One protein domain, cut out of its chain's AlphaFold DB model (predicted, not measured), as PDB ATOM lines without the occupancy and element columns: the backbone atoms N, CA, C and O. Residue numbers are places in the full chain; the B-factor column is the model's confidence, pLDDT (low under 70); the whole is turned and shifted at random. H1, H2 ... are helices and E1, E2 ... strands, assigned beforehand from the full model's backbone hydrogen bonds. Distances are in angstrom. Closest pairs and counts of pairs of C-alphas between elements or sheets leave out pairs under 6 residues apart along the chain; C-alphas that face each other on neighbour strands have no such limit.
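This is residues 5 to 110 of the 111 residues of an uncharacterized protein of Allochromatium humboldtianum (UniProt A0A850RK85). What does the model look like? It is one long, twisted sheet of five strands side by side, E3 to E7, with the small hairpin of E1 and E2 alongside one end of it, where Leu 18 of E2 comes near His 46 of E4, and the short helix H1 at the other end. The long loop of residues 76 to 94 lies at the hairpin's end. What makes it up? The printed part has 106 residues, with seven named strands and then one named helix, and the class is mostly strand. The sheet, in the order E3 - E4 - E5 - E6 - E7, is antiparallel and a meander, each strand the antiparallel neighbour of the one before. The whole is loose, with a radius of gyration of the C-alphas of 16.4 A, and elongated, spanning 46 by 27 by 24 A.

How do the inner strands pair? E4, residues 37 to 47, and E5, residues 50 to 61, form a hairpin, their directions 171 degrees apart, with N 39 and O 58 within hydrogen-bond range at 2.7 A. E5 and E6, residues 64 to 75, form another at 169 degrees, with N 53 and O 72 at 2.7 A. What are the edge strands? E3, residues 23 to 29, is antiparallel to E4 at 170 degrees, with N 26 and O 42 at 2.8 A. E7, residues 95 to 103, is antiparallel to E6 at 173 degrees, with N 71 and O 98 at 2.8 A, and bends by 53 degrees at residue 98. Where is the small sheet? E1, residues 5 to 9, and E2, residues 13 to 18, form a hairpin at 145 degrees, with N 8 and O 14 at 2.9 A. The closest C-alphas of E2 and E4 are those of Leu 18 and His 46, 6.7 A apart, while E1 and E4 are apart. And the helix? H1, residues 104 to 108, only grazes the five-stranded sheet with its residues 104 to 106, and every O i to N i+4 pair in it is within hydrogen-bond range.

Which strands are longest in space? From first to last C-alpha E6 measures 36.7 A, E5 35.7 A, E4 32.9 A, E7 24.1 A and E3 20.7 A. Where are the anchors? C-alpha 5, where E1 begins, is at (29.687, -39.563, -9.567), and C-alpha 108, where H1 ends, is at (-13.306, -37.274, -9.498).

How far does it reach? The two C-alphas farthest apart, those of Thr 86 and Gly 110, are 52.3 A apart. Is it continuous? The printed part has no cut, and its long link is E6 to E7, with 19 residues. Where is confidence low? Residues 81 to 87 are under 70, while the mean pLDDT of the printed part is 90.6.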
ATOM      1  N   ARG A   5      29.524 -40.054 -10.939       92.62
ATOM      2  CA  ARG A   5      29.687 -39.563  -9.567       92.62
ATOM      3  C   ARG A   5      29.025 -38.210  -9.423       92.62
ATOM      4  O   ARG A   5      29.516 -37.252 -10.005       92.62
ATOM      5  N   PHE A   6      27.980 -38.146  -8.612       93.12
ATOM      6  CA  PHE A   6      27.175 -36.947  -8.408       93.12
ATOM      7  C   PHE A   6      26.733 -36.835  -6.955       93.12
ATOM      8  O   PHE A   6      26.732 -37.820  -6.214       93.12
ATOM      9  N   TRP A   7      26.377 -35.622  -6.556       93.31
ATOM     10  CA  TRP A   7      25.744 -35.363  -5.274       93.31
ATOM     11  C   TRP A   7      24.230 -35.382  -5.418       93.31
ATOM     12  O   TRP A   7      23.686 -34.935  -6.425       93.31
ATOM     13  N   VAL A   8      23.557 -35.877  -4.390       92.19
ATOM     14  CA  VAL A   8      22.111 -35.760  -4.204       92.19
ATOM     15  C   VAL A   8      21.854 -35.186  -2.821       92.19
ATOM     16  O   VAL A   8      22.667 -35.368  -1.910       92.19
ATOM     17  N   TYR A   9      20.755 -34.457  -2.669       88.50
ATOM     18  CA  TYR A   9      20.331 -33.954  -1.371       88.50
ATOM     19  C   TYR A   9      19.155 -34.784  -0.875       88.50
ATOM     20  O   TYR A   9      18.139 -34.878  -1.558       88.50
ATOM     21  N   TRP A  10      19.299 -35.370   0.312       84.19
ATOM     22  CA  TRP A  10      18.203 -36.047   1.007       84.19
ATOM     23  C   TRP A  10      17.935 -35.351   2.345       84.19
ATOM     24  O   TRP A  10      17.165 -34.404   2.390       84.19
ATOM     25  N   ASN A  11      18.632 -35.752   3.413       85.44
ATOM     26  CA  ASN A  11      18.682 -35.013   4.689       85.44
ATOM     27  C   ASN A  11      20.010 -34.257   4.872       85.44
ATOM     28  O   ASN A  11      20.153 -33.393   5.731       85.44
ATOM     29  N   ALA A  12      21.001 -34.629   4.068       89.19
ATOM     30  CA  ALA A  12      22.308 -34.016   3.944       89.19
ATOM     31  C   ALA A  12      22.829 -34.329   2.529       89.19
ATOM     32  O   ALA A  12      22.280 -35.217   1.863       89.19
ATOM     33  N   PRO A  13      23.879 -33.642   2.056       90.69
ATOM     34  CA  PRO A  13      24.520 -33.995   0.798       90.69
ATOM     35  C   PRO A  13      25.081 -35.423   0.854       90.69
ATOM     36  O   PRO A  13      25.899 -35.747   1.716       90.69
ATOM     37  N   VAL A  14      24.671 -36.274  -0.085       91.19
ATOM     38  CA  VAL A  14      25.174 -37.645  -0.236       91.19
ATOM     39  C   VAL A  14      25.809 -37.804  -1.607       91.19
ATOM     40  O   VAL A  14      25.228 -37.441  -2.628       91.19
ATOM     41  N   LYS A  15      27.023 -38.359  -1.640       92.19
ATOM     42  CA  LYS A  15      27.722 -38.645  -2.892       92.19
ATOM     43  C   LYS A  15      27.365 -40.037  -3.383       92.19
ATOM     44  O   LYS A  15      27.680 -41.029  -2.730       92.19
ATOM     45  N   ILE A  16      26.799 -40.114  -4.578       93.38
ATOM     46  CA  ILE A  16      26.526 -41.369  -5.270       93.38
ATOM     47  C   ILE A  16      27.691 -41.700  -6.200       93.38
ATOM     48  O   ILE A  16      28.237 -40.836  -6.884       93.38
ATOM     49  N   SER A  17      28.083 -42.973  -6.215       94.25
ATOM     50  CA  SER A  17      28.997 -43.543  -7.208       94.25
ATOM     51  C   SER A  17      28.287 -44.688  -7.917       94.25
ATOM     52  O   SER A  17      28.179 -45.784  -7.371       94.25
ATOM     53  N   LEU A  18      27.802 -44.428  -9.129       95.31
ATOM     54  CA  LEU A  18      27.006 -45.359  -9.919       95.31
ATOM     55  C   LEU A  18      27.880 -45.977 -11.018       95.31
ATOM     56  O   LEU A  18      28.393 -45.280 -11.901       95.31
ATOM     57  N   LYS A  19      28.119 -47.289 -10.930       95.94
ATOM     58  CA  LYS A  19      28.950 -48.016 -11.901       95.94
ATOM     59  C   LYS A  19      28.232 -48.141 -13.254       95.94
ATOM     60  O   LYS A  19      27.006 -48.068 -13.291       95.94
ATOM     61  N   PRO A  20      28.969 -48.360 -14.360       96.81
ATOM     62  CA  PRO A  20      28.353 -48.607 -15.661       96.81
ATOM     63  C   PRO A  20      27.299 -49.720 -15.622       96.81
ATOM     64  O   PRO A  20      27.576 -50.796 -15.095       96.81
ATOM     65  N   GLY A  21      26.105 -49.441 -16.155       96.31
ATOM     66  CA  GLY A  21      24.957 -50.360 -16.154       96.31
ATOM     67  C   GLY A  21      24.292 -50.586 -14.790       96.31
ATOM     68  O   GLY A  21      23.355 -51.375 -14.688       96.31
ATOM     69  N   GLN A  22      24.758 -49.929 -13.724       97.81
ATOM     70  CA  GLN A  22      24.153 -50.052 -12.403       97.81
ATOM     71  C   GLN A  22      22.877 -49.214 -12.311       97.81
ATOM     72  O   GLN A  22      22.802 -48.101 -12.832       97.81
ATOM     73  N   THR A  23      21.910 -49.743 -11.565       98.19
ATOM     74  CA  THR A  23      20.739 -49.011 -11.087       98.19
ATOM     75  C   THR A  23      20.805 -48.895  -9.567       98.19
ATOM     76  O   THR A  23      21.128 -49.869  -8.885       98.19
ATOM     77  N   LEU A  24      20.519 -47.712  -9.032       97.62
ATOM     78  CA  LEU A  24      20.356 -47.471  -7.600       97.62
ATOM     79  C   LEU A  24      18.972 -46.874  -7.362       97.62
ATOM     80  O   LEU A  24      18.561 -45.987  -8.101       97.62
ATOM     81  N   ALA A  25      18.276 -47.345  -6.333       96.69
ATOM     82  CA  ALA A  25      16.982 -46.814  -5.933       96.69
ATOM     83  C   ALA A  25      17.015 -46.375  -4.468       96.69
ATOM     84  O   ALA A  25      17.674 -47.000  -3.634       96.69
ATOM     85  N   TYR A  26      16.286 -45.308  -4.180       94.69
ATOM     86  CA  TYR A  26      16.056 -44.766  -2.853       94.69
ATOM     87  C   TYR A  26      14.572 -44.444  -2.704       94.69
ATOM     88  O   TYR A  26      13.931 -44.010  -3.658       94.69
ATOM     89  N   SER A  27      14.032 -44.639  -1.507       94.94
ATOM     90  CA  SER A  27      12.672 -44.229  -1.177       94.94
ATOM     91  C   SER A  27      12.577 -43.786   0.271       94.94
ATOM     92  O   SER A  27      13.236 -44.350   1.145       94.94
ATOM     93  N   THR A  28      11.706 -42.823   0.521       94.31
ATOM     94  CA  THR A  28      11.358 -42.312   1.842       94.31
ATOM     95  C   THR A  28       9.869 -42.000   1.889       94.31
ATOM     96  O   THR A  28       9.212 -41.890   0.858       94.31
ATOM     97  N   GLY A  29       9.333 -41.859   3.088       90.75
ATOM     98  CA  GLY A  29       7.954 -41.456   3.301       90.75
ATOM     99  C   GLY A  29       7.676 -41.290   4.782       90.75
ATOM    100  O   GLY A  29       8.367 -41.865   5.633       90.75
ATOM    101  N   ARG A  30       6.676 -40.482   5.100       87.94
ATOM    102  CA  ARG A  30       6.161 -40.318   6.452       87.94
ATOM    103  C   ARG A  30       5.149 -41.409   6.743       87.94
ATOM    104  O   ARG A  30       4.425 -41.899   5.879       87.94
ATOM    105  N   ARG A  31       5.093 -41.786   8.017       87.00
ATOM    106  CA  ARG A  31       4.040 -42.667   8.510       87.00
ATOM    107  C   ARG A  31       2.690 -41.978   8.319       87.00
ATOM    108  O   ARG A  31       2.575 -40.795   8.612       87.00
ATOM    109  N   ALA A  32       1.688 -42.752   7.912       89.44
ATOM    110  CA  ALA A  32       0.321 -42.269   7.824       89.44
ATOM    111  C   ALA A  32      -0.198 -41.766   9.179       89.44
ATOM    112  O   ALA A  32      -0.104 -42.471  10.193       89.44
ATOM    113  N   THR A  33      -0.747 -40.559   9.156       89.50
ATOM    114  CA  THR A  33      -1.491 -39.909  10.234       89.50
ATOM    115  C   THR A  33      -2.941 -39.687   9.793       89.50
ATOM    116  O   THR A  33      -3.350 -40.099   8.708       89.50
ATOM    117  N   ASP A  34      -3.734 -39.071  10.661       86.56
ATOM    118  CA  ASP A  34      -5.066 -38.552  10.342       86.56
ATOM    119  C   ASP A  34      -5.035 -37.418   9.305       86.56
ATOM    120  O   ASP A  34      -5.948 -37.323   8.491       86.56
ATOM    121  N   GLU A  35      -3.975 -36.608   9.298       87.50
ATOM    122  CA  GLU A  35      -3.738 -35.565   8.287       87.50
ATOM    123  C   GLU A  35      -3.271 -36.117   6.930       87.50
ATOM    124  O   GLU A  35      -3.364 -35.410   5.930       87.50
ATOM    125  N   GLY A  36      -2.785 -37.365   6.874       91.88
ATOM    126  CA  GLY A  36      -2.409 -38.020   5.623       91.88
ATOM    127  C   GLY A  36      -1.052 -38.726   5.636       91.88
ATOM    128  O   GLY A  36      -0.576 -39.195   6.669       91.88
ATOM    129  N   TRP A  37      -0.442 -38.877   4.461       94.06
ATOM    130  CA  TRP A  37       0.857 -39.537   4.280       94.06
ATOM    131  C   TRP A  37       1.594 -38.987   3.058       94.06
ATOM    132  O   TRP A  37       0.969 -38.493   2.122       94.06
ATOM    133  N   ASP A  38       2.921 -39.125   3.048       94.38
ATOM    134  CA  ASP A  38       3.754 -38.815   1.886       94.38
ATOM    135  C   ASP A  38       4.703 -39.977   1.553       94.38
ATOM    136  O   ASP A  38       5.049 -40.819   2.389       94.38
ATOM    137  N   PHE A  39       5.091 -40.037   0.289       94.94
ATOM    138  CA  PHE A  39       6.049 -40.975  -0.260       94.94
ATOM    139  C   PHE A  39       6.845 -40.285  -1.360       94.94
ATOM    140  O   PHE A  39       6.304 -39.568  -2.203       94.94
ATOM    141  N   TYR A  40       8.143 -40.548  -1.377       95.75
ATOM    142  CA  TYR A  40       9.047 -40.106  -2.420       95.75
ATOM    143  C   TYR A  40      10.030 -41.218  -2.750       95.75
ATOM    144  O   TYR A  40      10.617 -41.825  -1.853       95.75
ATOM    145  N   ALA A  41      10.257 -41.462  -4.032       96.31
ATOM    146  CA  ALA A  41      11.274 -42.383  -4.500       96.31
ATOM    147  C   ALA A  41      12.063 -41.794  -5.662       96.31
ATOM    148  O   ALA A  41      11.517 -41.106  -6.519       96.31
ATOM    149  N   GLU A  42      13.347 -42.127  -5.708       96.88
ATOM    150  CA  GLU A  42      14.226 -41.845  -6.832       96.88
ATOM    151  C   GLU A  42      14.930 -43.113  -7.280       96.88
ATOM    152  O   GLU A  42      15.369 -43.935  -6.472       96.88
ATOM    153  N   ARG A  43      15.095 -43.240  -8.589       97.94
ATOM    154  CA  ARG A  43      15.928 -44.254  -9.214       97.94
ATOM    155  C   ARG A  43      16.921 -43.577 -10.139       97.94
ATOM    156  O   ARG A  43      16.534 -42.731 -10.934       97.94
ATOM    157  N   TRP A  44      18.180 -43.987 -10.061       97.62
ATOM    158  CA  TRP A  44      19.232 -43.588 -10.989       97.62
ATOM    159  C   TRP A  44      19.754 -44.801 -11.739       97.62
ATOM    160  O   TRP A  44      20.200 -45.767 -11.116       97.62
ATOM    161  N   THR A  45      19.773 -44.710 -13.061       98.19
ATOM    162  CA  THR A  45      20.247 -45.762 -13.959       98.19
ATOM    163  C   THR A  45      21.389 -45.220 -14.803       98.19
ATOM    164  O   THR A  45      21.273 -44.161 -15.421       98.19
ATOM    165  N   HIS A  46      22.522 -45.921 -14.821       97.38
ATOM    166  CA  HIS A  46      23.644 -45.577 -15.693       97.38
ATOM    167  C   HIS A  46      23.390 -46.105 -17.108       97.38
ATOM    168  O   HIS A  46      23.371 -47.319 -17.319       97.38
ATOM    169  N   GLU A  47      23.245 -45.198 -18.071       96.50
ATOM    170  CA  GLU A  47      22.900 -45.496 -19.464       96.50
ATOM    171  C   GLU A  47      24.016 -45.036 -20.414       96.50
ATOM    172  O   GLU A  47      23.839 -44.169 -21.265       96.50
ATOM    173  N   GLY A  48      25.220 -45.596 -20.272       93.88
ATOM    174  CA  GLY A  48      26.306 -45.312 -21.216       93.88
ATOM    175  C   GLY A  48      27.015 -43.991 -20.961       93.88
ATOM    176  O   GLY A  48      28.026 -43.972 -20.252       93.88
ATOM    177  N   ASP A  49      26.532 -42.930 -21.600       94.38
ATOM    178  CA  ASP A  49      27.080 -41.569 -21.548       94.38
ATOM    179  C   ASP A  49      26.324 -40.650 -20.575       94.38
ATOM    180  O   ASP A  49      26.790 -39.552 -20.267       94.38
ATOM    181  N   ARG A  50      25.193 -41.120 -20.048       95.44
ATOM    182  CA  ARG A  50      24.300 -40.367 -19.169       95.44
ATOM    183  C   ARG A  50      23.862 -41.175 -17.959       95.44
ATOM    184  O   ARG A  50      24.023 -42.396 -17.892       95.44
ATOM    185  N   VAL A  51      23.277 -40.473 -17.002       96.94
ATOM    186  CA  VAL A  51      22.449 -41.072 -15.960       96.94
ATOM    187  C   VAL A  51      21.010 -40.662 -16.211       96.94
ATOM    188  O   VAL A  51      20.734 -39.472 -16.348       96.94
ATOM    189  N   ARG A  52      20.113 -41.645 -16.251       97.81
ATOM    190  CA  ARG A  52      18.664 -41.442 -16.214       97.81
ATOM    191  C   ARG A  52      18.211 -41.430 -14.763       97.81
ATOM    192  O   ARG A  52      18.680 -42.240 -13.963       97.81
ATOM    193  N   ARG A  53      17.327 -40.503 -14.428       97.25
ATOM    194  CA  ARG A  53      16.703 -40.351 -13.122       97.25
ATOM    195  C   ARG A  53      15.194 -40.394 -13.275       97.25
ATOM    196  O   ARG A  53      14.627 -39.569 -13.985       97.25
ATOM    197  N   GLU A  54      14.573 -41.301 -12.542       98.19
ATOM    198  CA  GLU A  54      13.126 -41.365 -12.360       98.19
ATOM    199  C   GLU A  54      12.813 -40.949 -10.923       98.19
ATOM    200  O   GLU A  54      13.398 -41.492  -9.983       98.19
ATOM    201  N   SER A  55      11.900 -40.003 -10.750       96.94
ATOM    202  CA  SER A  55      11.409 -39.549  -9.453       96.94
ATOM    203  C   SER A  55       9.905 -39.781  -9.390       96.94
ATOM    204  O   SER A  55       9.185 -39.428 -10.321       96.94
ATOM    205  N   ILE A  56       9.430 -40.362  -8.294       97.38
ATOM    206  CA  ILE A  56       8.008 -40.567  -8.014       97.38
ATOM    207  C   ILE A  56       7.699 -39.894  -6.685       97.38
ATOM    208  O   ILE A  56       8.416 -40.101  -5.707       97.38
ATOM    209  N   SER A  57       6.618 -39.128  -6.643       96.25
ATOM    210  CA  SER A  57       6.005 -38.658  -5.407       96.25
ATOM    211  C   SER A  57       4.572 -39.151  -5.336       96.25
ATOM    212  O   SER A  57       3.876 -39.215  -6.346       96.25
ATOM    213  N   ASP A  58       4.113 -39.494  -4.149       96.81
ATOM    214  CA  ASP A  58       2.721 -39.850  -3.917       96.81
ATOM    215  C   ASP A  58       2.355 -39.436  -2.502       96.81
ATOM    216  O   ASP A  58       3.206 -39.423  -1.612       96.81
ATOM    217  N   GLY A  59       1.108 -39.071  -2.288       95.00
ATOM    218  CA  GLY A  59       0.686 -38.628  -0.976       95.00
ATOM    219  C   GLY A  59      -0.774 -38.263  -0.947       95.00
ATOM    220  O   GLY A  59      -1.408 -38.063  -1.982       95.00
ATOM    221  N   VAL A  60      -1.294 -38.211   0.266       93.94
ATOM    222  CA  VAL A  60      -2.638 -37.741   0.569       93.94
ATOM    223  C   VAL A  60      -2.504 -36.705   1.663       93.94
ATOM    224  O   VAL A  60      -1.824 -36.973   2.652       93.94
ATOM    225  N   ASP A  61      -3.178 -35.578   1.497       89.25
ATOM    226  CA  ASP A  61      -3.459 -34.629   2.569       89.25
ATOM    227  C   ASP A  61      -4.970 -34.333   2.635       89.25
ATOM    228  O   ASP A  61      -5.787 -35.041   2.032       89.25
ATOM    229  N   CYS A  62      -5.352 -33.303   3.393       84.94
ATOM    230  CA  CYS A  62      -6.738 -32.853   3.527       84.94
ATOM    231  C   CYS A  62      -7.410 -32.501   2.189       84.94
ATOM    232  O   CYS A  62      -8.637 -32.579   2.102       84.94
ATOM    233  N   ASP A  63      -6.631 -32.147   1.165       82.75
ATOM    234  CA  ASP A  63      -7.120 -31.718  -0.144       82.75
ATOM    235  C   ASP A  63      -7.127 -32.868  -1.165       82.75
ATOM    236  O   ASP A  63      -7.638 -32.714  -2.273       82.75
ATOM    237  N   GLY A  64      -6.657 -34.058  -0.777       88.12
ATOM    238  CA  GLY A  64      -6.798 -35.294  -1.539       88.12
ATOM    239  C   GLY A  64      -5.477 -35.943  -1.929       88.12
ATOM    240  O   GLY A  64      -4.404 -35.603  -1.441       88.12
ATOM    241  N   ARG A  65      -5.568 -36.968  -2.787       94.06
ATOM    242  CA  ARG A  65      -4.386 -37.699  -3.254       94.06
ATOM    243  C   ARG A  65      -3.778 -37.009  -4.464       94.06
ATOM    244  O   ARG A  65      -4.487 -36.777  -5.442       94.06
ATOM    245  N   LEU A  66      -2.463 -36.828  -4.439       95.56
ATOM    246  CA  LEU A  66      -1.670 -36.390  -5.583       95.56
ATOM    247  C   LEU A  66      -0.532 -37.379  -5.830       95.56
ATOM    248  O   LEU A  66       0.236 -37.696  -4.923       95.56
ATOM    249  N   SER A  67      -0.389 -37.824  -7.078       96.50
ATOM    250  CA  SER A  67       0.794 -38.565  -7.521       96.50
ATOM    251  C   SER A  67       1.555 -37.746  -8.557       96.50
ATOM    252  O   SER A  67       0.959 -37.144  -9.444       96.50
ATOM    253  N   GLY A  68       2.875 -37.734  -8.469       96.69
ATOM    254  CA  GLY A  68       3.763 -37.105  -9.435       96.69
ATOM    255  C   GLY A  68       4.781 -38.109  -9.941       96.69
ATOM    256  O   GLY A  68       5.273 -38.947  -9.183       96.69
ATOM    257  N   PHE A  69       5.126 -38.008 -11.215       97.44
ATOM    258  CA  PHE A  69       6.304 -38.652 -11.761       97.44
ATOM    259  C   PHE A  69       7.081 -37.659 -12.618       97.44
ATOM    260  O   PHE A  69       6.526 -36.797 -13.298       97.44
ATOM    261  N   CYS A  70       8.399 -37.755 -12.533       97.50
ATOM    262  CA  CYS A  70       9.314 -36.952 -13.316       97.50
ATOM    263  C   CYS A  70      10.462 -37.832 -13.779       97.50
ATOM    264  O   CYS A  70      11.107 -38.523 -12.989       97.50
ATOM    265  N   GLU A  71      10.740 -37.756 -15.066       98.12
ATOM    266  CA  GLU A  71      11.894 -38.360 -15.679       98.12
ATOM    267  C   GLU A  71      12.856 -37.278 -16.138       98.12
ATOM    268  O   GLU A  71      12.486 -36.265 -16.733       98.12
ATOM    269  N   SER A  72      14.131 -37.500 -15.870       97.56
ATOM    270  CA  SER A  72      15.183 -36.577 -16.252       97.56
ATOM    271  C   SER A  72      16.487 -37.306 -16.505       97.56
ATOM    272  O   SER A  72      16.673 -38.449 -16.099       97.56
ATOM    273  N   GLU A  73      17.419 -36.647 -17.169       97.00
ATOM    274  CA  GLU A  73      18.733 -37.204 -17.447       97.00
ATOM    275  C   GLU A  73      19.828 -36.155 -17.288       97.00
ATOM    276  O   GLU A  73      19.573 -34.950 -17.280       97.00
ATOM    277  N   SER A  74      21.064 -36.613 -17.151       95.12
ATOM    278  CA  SER A  74      22.231 -35.739 -17.108       95.12
ATOM    279  C   SER A  74      23.439 -36.448 -17.710       95.12
ATOM    280  O   SER A  74      23.643 -37.648 -17.491       95.12
ATOM    281  N   LEU A  75      24.225 -35.715 -18.499       93.62
ATOM    282  CA  LEU A  75      25.415 -36.242 -19.162       93.62
ATOM    283  C   LEU A  75      26.536 -36.449 -18.146       93.62
ATOM    284  O   LEU A  75      26.881 -35.547 -17.386       93.62
ATOM    285  N   ILE A  76      27.158 -37.631 -18.172       91.25
ATOM    286  CA  ILE A  76      28.269 -37.972 -17.270       91.25
ATOM    287  C   ILE A  76      29.445 -37.007 -17.465       91.25
ATOM    288  O   ILE A  76      30.154 -36.678 -16.510       91.25
ATOM    289  N   GLU A  77      29.665 -36.561 -18.700       86.38
ATOM    290  CA  GLU A  77      30.655 -35.541 -19.024       86.38
ATOM    291  C   GLU A  77      30.010 -34.150 -18.990       86.38
ATOM    292  O   GLU A  77      29.035 -33.894 -19.688       86.38
ATOM    293  N   GLY A  78      30.557 -33.251 -18.167       75.81
ATOM    294  CA  GLY A  78      30.060 -31.882 -18.009       75.81
ATOM    295  C   GLY A  78      29.063 -31.737 -16.861       75.81
ATOM    296  O   GLY A  78      29.428 -31.227 -15.806       75.81
ATOM    297  N   ASP A  79      27.832 -32.214 -17.046       78.44
ATOM    298  CA  ASP A  79      26.684 -31.813 -16.213       78.44
ATOM    299  C   ASP A  79      26.513 -32.614 -14.915       78.44
ATOM    300  O   ASP A  79      25.917 -32.129 -13.949       78.44
ATOM    301  N   LEU A  80      27.046 -33.838 -14.881       76.69
ATOM    302  CA  LEU A  80      26.914 -34.756 -13.751       76.69
ATOM    303  C   LEU A  80      28.091 -34.675 -12.760       76.69
ATOM    304  O   LEU A  80      28.143 -35.445 -11.802       76.69
ATOM    305  N   GLN A  81      29.082 -33.807 -12.984       67.44
ATOM    306  CA  GLN A  81      30.313 -33.839 -12.194       67.44
ATOM    307  C   GLN A  81      30.087 -33.405 -10.736       67.44
ATOM    308  O   GLN A  81      29.849 -32.239 -10.440       67.44
ATOM    309  N   ALA A  82      30.238 -34.352  -9.803       63.81
ATOM    310  CA  ALA A  82      30.363 -34.057  -8.377       63.81
ATOM    311  C   ALA A  82      31.620 -33.220  -8.087       63.81
ATOM    312  O   ALA A  82      32.735 -33.748  -8.140       63.81
ATOM    313  N   GLY A  83      31.426 -31.967  -7.678       62.00
ATOM    314  CA  GLY A  83      32.470 -31.080  -7.160       62.00
ATOM    315  C   GLY A  83      32.176 -30.588  -5.739       62.00
ATOM    316  O   GLY A  83      31.036 -30.651  -5.278       62.00
ATOM    317  N   TYR A  84      33.222 -30.124  -5.056       56.94
ATOM    318  CA  TYR A  84      33.109 -29.174  -3.949       56.94
ATOM    319  C   TYR A  84      33.656 -27.841  -4.465       56.94
ATOM    320  O   TYR A  84      34.807 -27.791  -4.901       56.94
ATOM    321  N   GLU A  85      32.834 -26.798  -4.466       66.12
ATOM    322  CA  GLU A  85      33.302 -25.421  -4.626       66.12
ATOM    323  C   GLU A  85      33.861 -24.904  -3.304       66.12
ATOM    324  O   GLU A  85      33.657 -25.511  -2.248       66.12
ATOM    325  N   THR A  86      34.546 -23.761  -3.364       58.41
ATOM    326  CA  THR A  86      35.091 -23.043  -2.203       58.41
ATOM    327  C   THR A  86      34.050 -22.865  -1.087       58.41
ATOM    328  O   THR A  86      34.425 -22.868   0.083       58.41
ATOM    329  N   ASP A  87      32.758 -22.823  -1.448       64.00
ATOM    330  CA  ASP A  87      31.633 -22.559  -0.547       64.00
ATOM    331  C   ASP A  87      30.585 -23.695  -0.453       64.00
ATOM    332  O   ASP A  87      29.558 -23.514   0.203       64.00
ATOM    333  N   GLY A  88      30.778 -24.874  -1.071       79.94
ATOM    334  CA  GLY A  88      29.769 -25.940  -0.939       79.94
ATOM    335  C   GLY A  88      29.760 -27.063  -1.975       79.94
ATOM    336  O   GLY A  88      30.728 -27.313  -2.684       79.94
ATOM    337  N   VAL A  89      28.642 -27.792  -2.017       86.12
ATOM    338  CA  VAL A  89      28.416 -28.947  -2.902       86.12
ATOM    339  C   VAL A  89      27.777 -28.495  -4.216       86.12
ATOM    340  O   VAL A  89      26.752 -27.819  -4.191       86.12
ATOM    341  N   ILE A  90      28.325 -28.937  -5.354       86.62
ATOM    342  CA  ILE A  90      27.667 -28.777  -6.659       86.62
ATOM    343  C   ILE A  90      26.753 -29.975  -6.920       86.62
ATOM    344  O   ILE A  90      27.209 -31.125  -6.955       86.62
ATOM    345  N   TYR A  91      25.472 -29.695  -7.149       89.38
ATOM    346  CA  TYR A  91      24.493 -30.687  -7.583       89.38
ATOM    347  C   TYR A  91      24.439 -30.785  -9.113       89.38
ATOM    348  O   TYR A  91      24.623 -29.779  -9.803       89.38
ATOM    349  N   PRO A  92      24.179 -31.988  -9.652       90.50
ATOM    350  CA  PRO A  92      24.075 -32.202 -11.089       90.50
ATOM    351  C   PRO A  92      22.925 -31.398 -11.696       90.50
ATOM    352  O   PRO A  92      21.863 -31.228 -11.088       90.50
ATOM    353  N   ARG A  93      23.121 -30.956 -12.939       89.38
ATOM    354  CA  ARG A  93      22.044 -30.370 -13.741       89.38
ATOM    355  C   ARG A  93      21.277 -31.487 -14.432       89.38
ATOM    356  O   ARG A  93      21.839 -32.216 -15.246       89.38
ATOM    357  N   TRP A  94      19.998 -31.605 -14.101       92.56
ATOM    358  CA  TRP A  94      19.089 -32.570 -14.706       92.56
ATOM    359  C   TRP A  94      18.277 -31.901 -15.806       92.56
ATOM    360  O   TRP A  94      17.621 -30.886 -15.574       92.56
ATOM    361  N   ARG A  95      18.292 -32.492 -16.996       95.00
ATOM    362  CA  ARG A  95      17.384 -32.145 -18.083       95.00
ATOM    363  C   ARG A  95      16.130 -32.994 -17.960       95.00
ATOM    364  O   ARG A  95      16.222 -34.216 -17.993       95.00
ATOM    365  N   GLN A  96      14.976 -32.356 -17.826       96.69
ATOM    366  CA  GLN A  96      13.693 -33.051 -17.821       96.69
ATOM    367  C   GLN A  96      13.417 -33.689 -19.190       96.69
ATOM    368  O   GLN A  96      13.681 -33.077 -20.226       96.69
ATOM    369  N   ILE A  97      12.902 -34.915 -19.164       97.44
ATOM    370  CA  ILE A  97      12.513 -35.710 -20.333       97.44
ATOM    371  C   ILE A  97      11.001 -35.884 -20.368       97.44
ATOM    372  O   ILE A  97      10.386 -35.623 -21.397       97.44
ATOM    373  N   ASP A  98      10.411 -36.264 -19.238       97.19
ATOM    374  CA  ASP A  98       8.972 -36.430 -19.089       97.19
ATOM    375  C   ASP A  98       8.551 -36.000 -17.685       97.19
ATOM    376  O   ASP A  98       9.345 -36.001 -16.742       97.19
ATOM    377  N   SER A  99       7.301 -35.596 -17.541       95.50
ATOM    378  CA  SER A  99       6.702 -35.368 -16.237       95.50
ATOM    379  C   SER A  99       5.200 -35.473 -16.343       95.50
ATOM    380  O   SER A  99       4.597 -34.885 -17.243       95.50
ATOM    381  N   ASN A 100       4.588 -36.102 -15.358       95.31
ATOM    382  CA  ASN A 100       3.153 -36.068 -15.191       95.31
ATOM    383  C   ASN A 100       2.790 -35.876 -13.721       95.31
ATOM    384  O   ASN A 100       3.547 -36.169 -12.794       95.31
ATOM    385  N   GLN A 101       1.587 -35.367 -13.529       95.06
ATOM    386  CA  GLN A 101       0.942 -35.302 -12.239       95.06
ATOM    387  C   GLN A 101      -0.461 -35.853 -12.415       95.06
ATOM    388  O   GLN A 101      -1.119 -35.600 -13.425       95.06
ATOM    389  N   ARG A 102      -0.889 -36.628 -11.433       93.81
ATOM    390  CA  ARG A 102      -2.227 -37.167 -11.336       93.81
ATOM    391  C   ARG A 102      -2.890 -36.592 -10.099       93.81
ATOM    392  O   ARG A 102      -2.427 -36.841  -8.984       93.81
ATOM    393  N   ASP A 103      -3.970 -35.857 -10.321       92.38
ATOM    394  CA  ASP A 103      -4.820 -35.317  -9.271       92.38
ATOM    395  C   ASP A 103      -6.119 -36.120  -9.210       92.38
ATOM    396  O   ASP A 103      -6.958 -36.065 -10.108       92.38
ATOM    397  N   TYR A 104      -6.270 -36.901  -8.142       90.75
ATOM    398  CA  TYR A 104      -7.399 -37.816  -8.006       90.75
ATOM    399  C   TYR A 104      -8.706 -37.084  -7.681       90.75
ATOM    400  O   TYR A 104      -9.776 -37.616  -7.971       90.75
ATOM    401  N   GLN A 105      -8.647 -35.890  -7.081       87.00
ATOM    402  CA  GLN A 105      -9.845 -35.100  -6.791       87.00
ATOM    403  C   GLN A 105     -10.319 -34.345  -8.026       87.00
ATOM    404  O   GLN A 105     -11.519 -34.322  -8.298       87.00
ATOM    405  N   ALA A 106      -9.392 -33.792  -8.812       85.81
ATOM    406  CA  ALA A 106      -9.722 -33.197 -10.104       85.81
ATOM    407  C   ALA A 106     -10.374 -34.231 -11.040       85.81
ATOM    408  O   ALA A 106     -11.447 -33.968 -11.584       85.81
ATOM    409  N   GLU A 107      -9.803 -35.440 -11.128       89.25
ATOM    410  CA  GLU A 107     -10.384 -36.550 -11.898       89.25
ATOM    411  C   GLU A 107     -11.792 -36.917 -11.403       89.25
ATOM    412  O   GLU A 107     -12.711 -37.113 -12.201       89.25
ATOM    413  N   ALA A 108     -11.994 -36.987 -10.081       86.62
ATOM    414  CA  ALA A 108     -13.306 -37.274  -9.498       86.62
ATOM    415  C   ALA A 108     -14.335 -36.165  -9.782       86.62
ATOM    416  O   ALA A 108     -15.530 -36.449  -9.898       86.62
ATOM    417  N   ALA A 109     -13.879 -34.919  -9.927       89.00
ATOM    418  CA  ALA A 109     -14.692 -33.774 -10.325       89.00
ATOM    419  C   ALA A 109     -14.912 -33.674 -11.851       89.00
ATOM    420  O   ALA A 109     -15.689 -32.825 -12.294       89.00
ATOM    421  N   GLY A 110     -14.299 -34.561 -12.645       86.31
ATOM    422  CA  GLY A 110     -14.484 -34.656 -14.096       86.31
ATOM    423  C   GLY A 110     -13.557 -33.767 -14.929       86.31
ATOM    424  O   GLY A 110     -13.917 -33.440 -16.063       86.31
TER     425      GLY A 110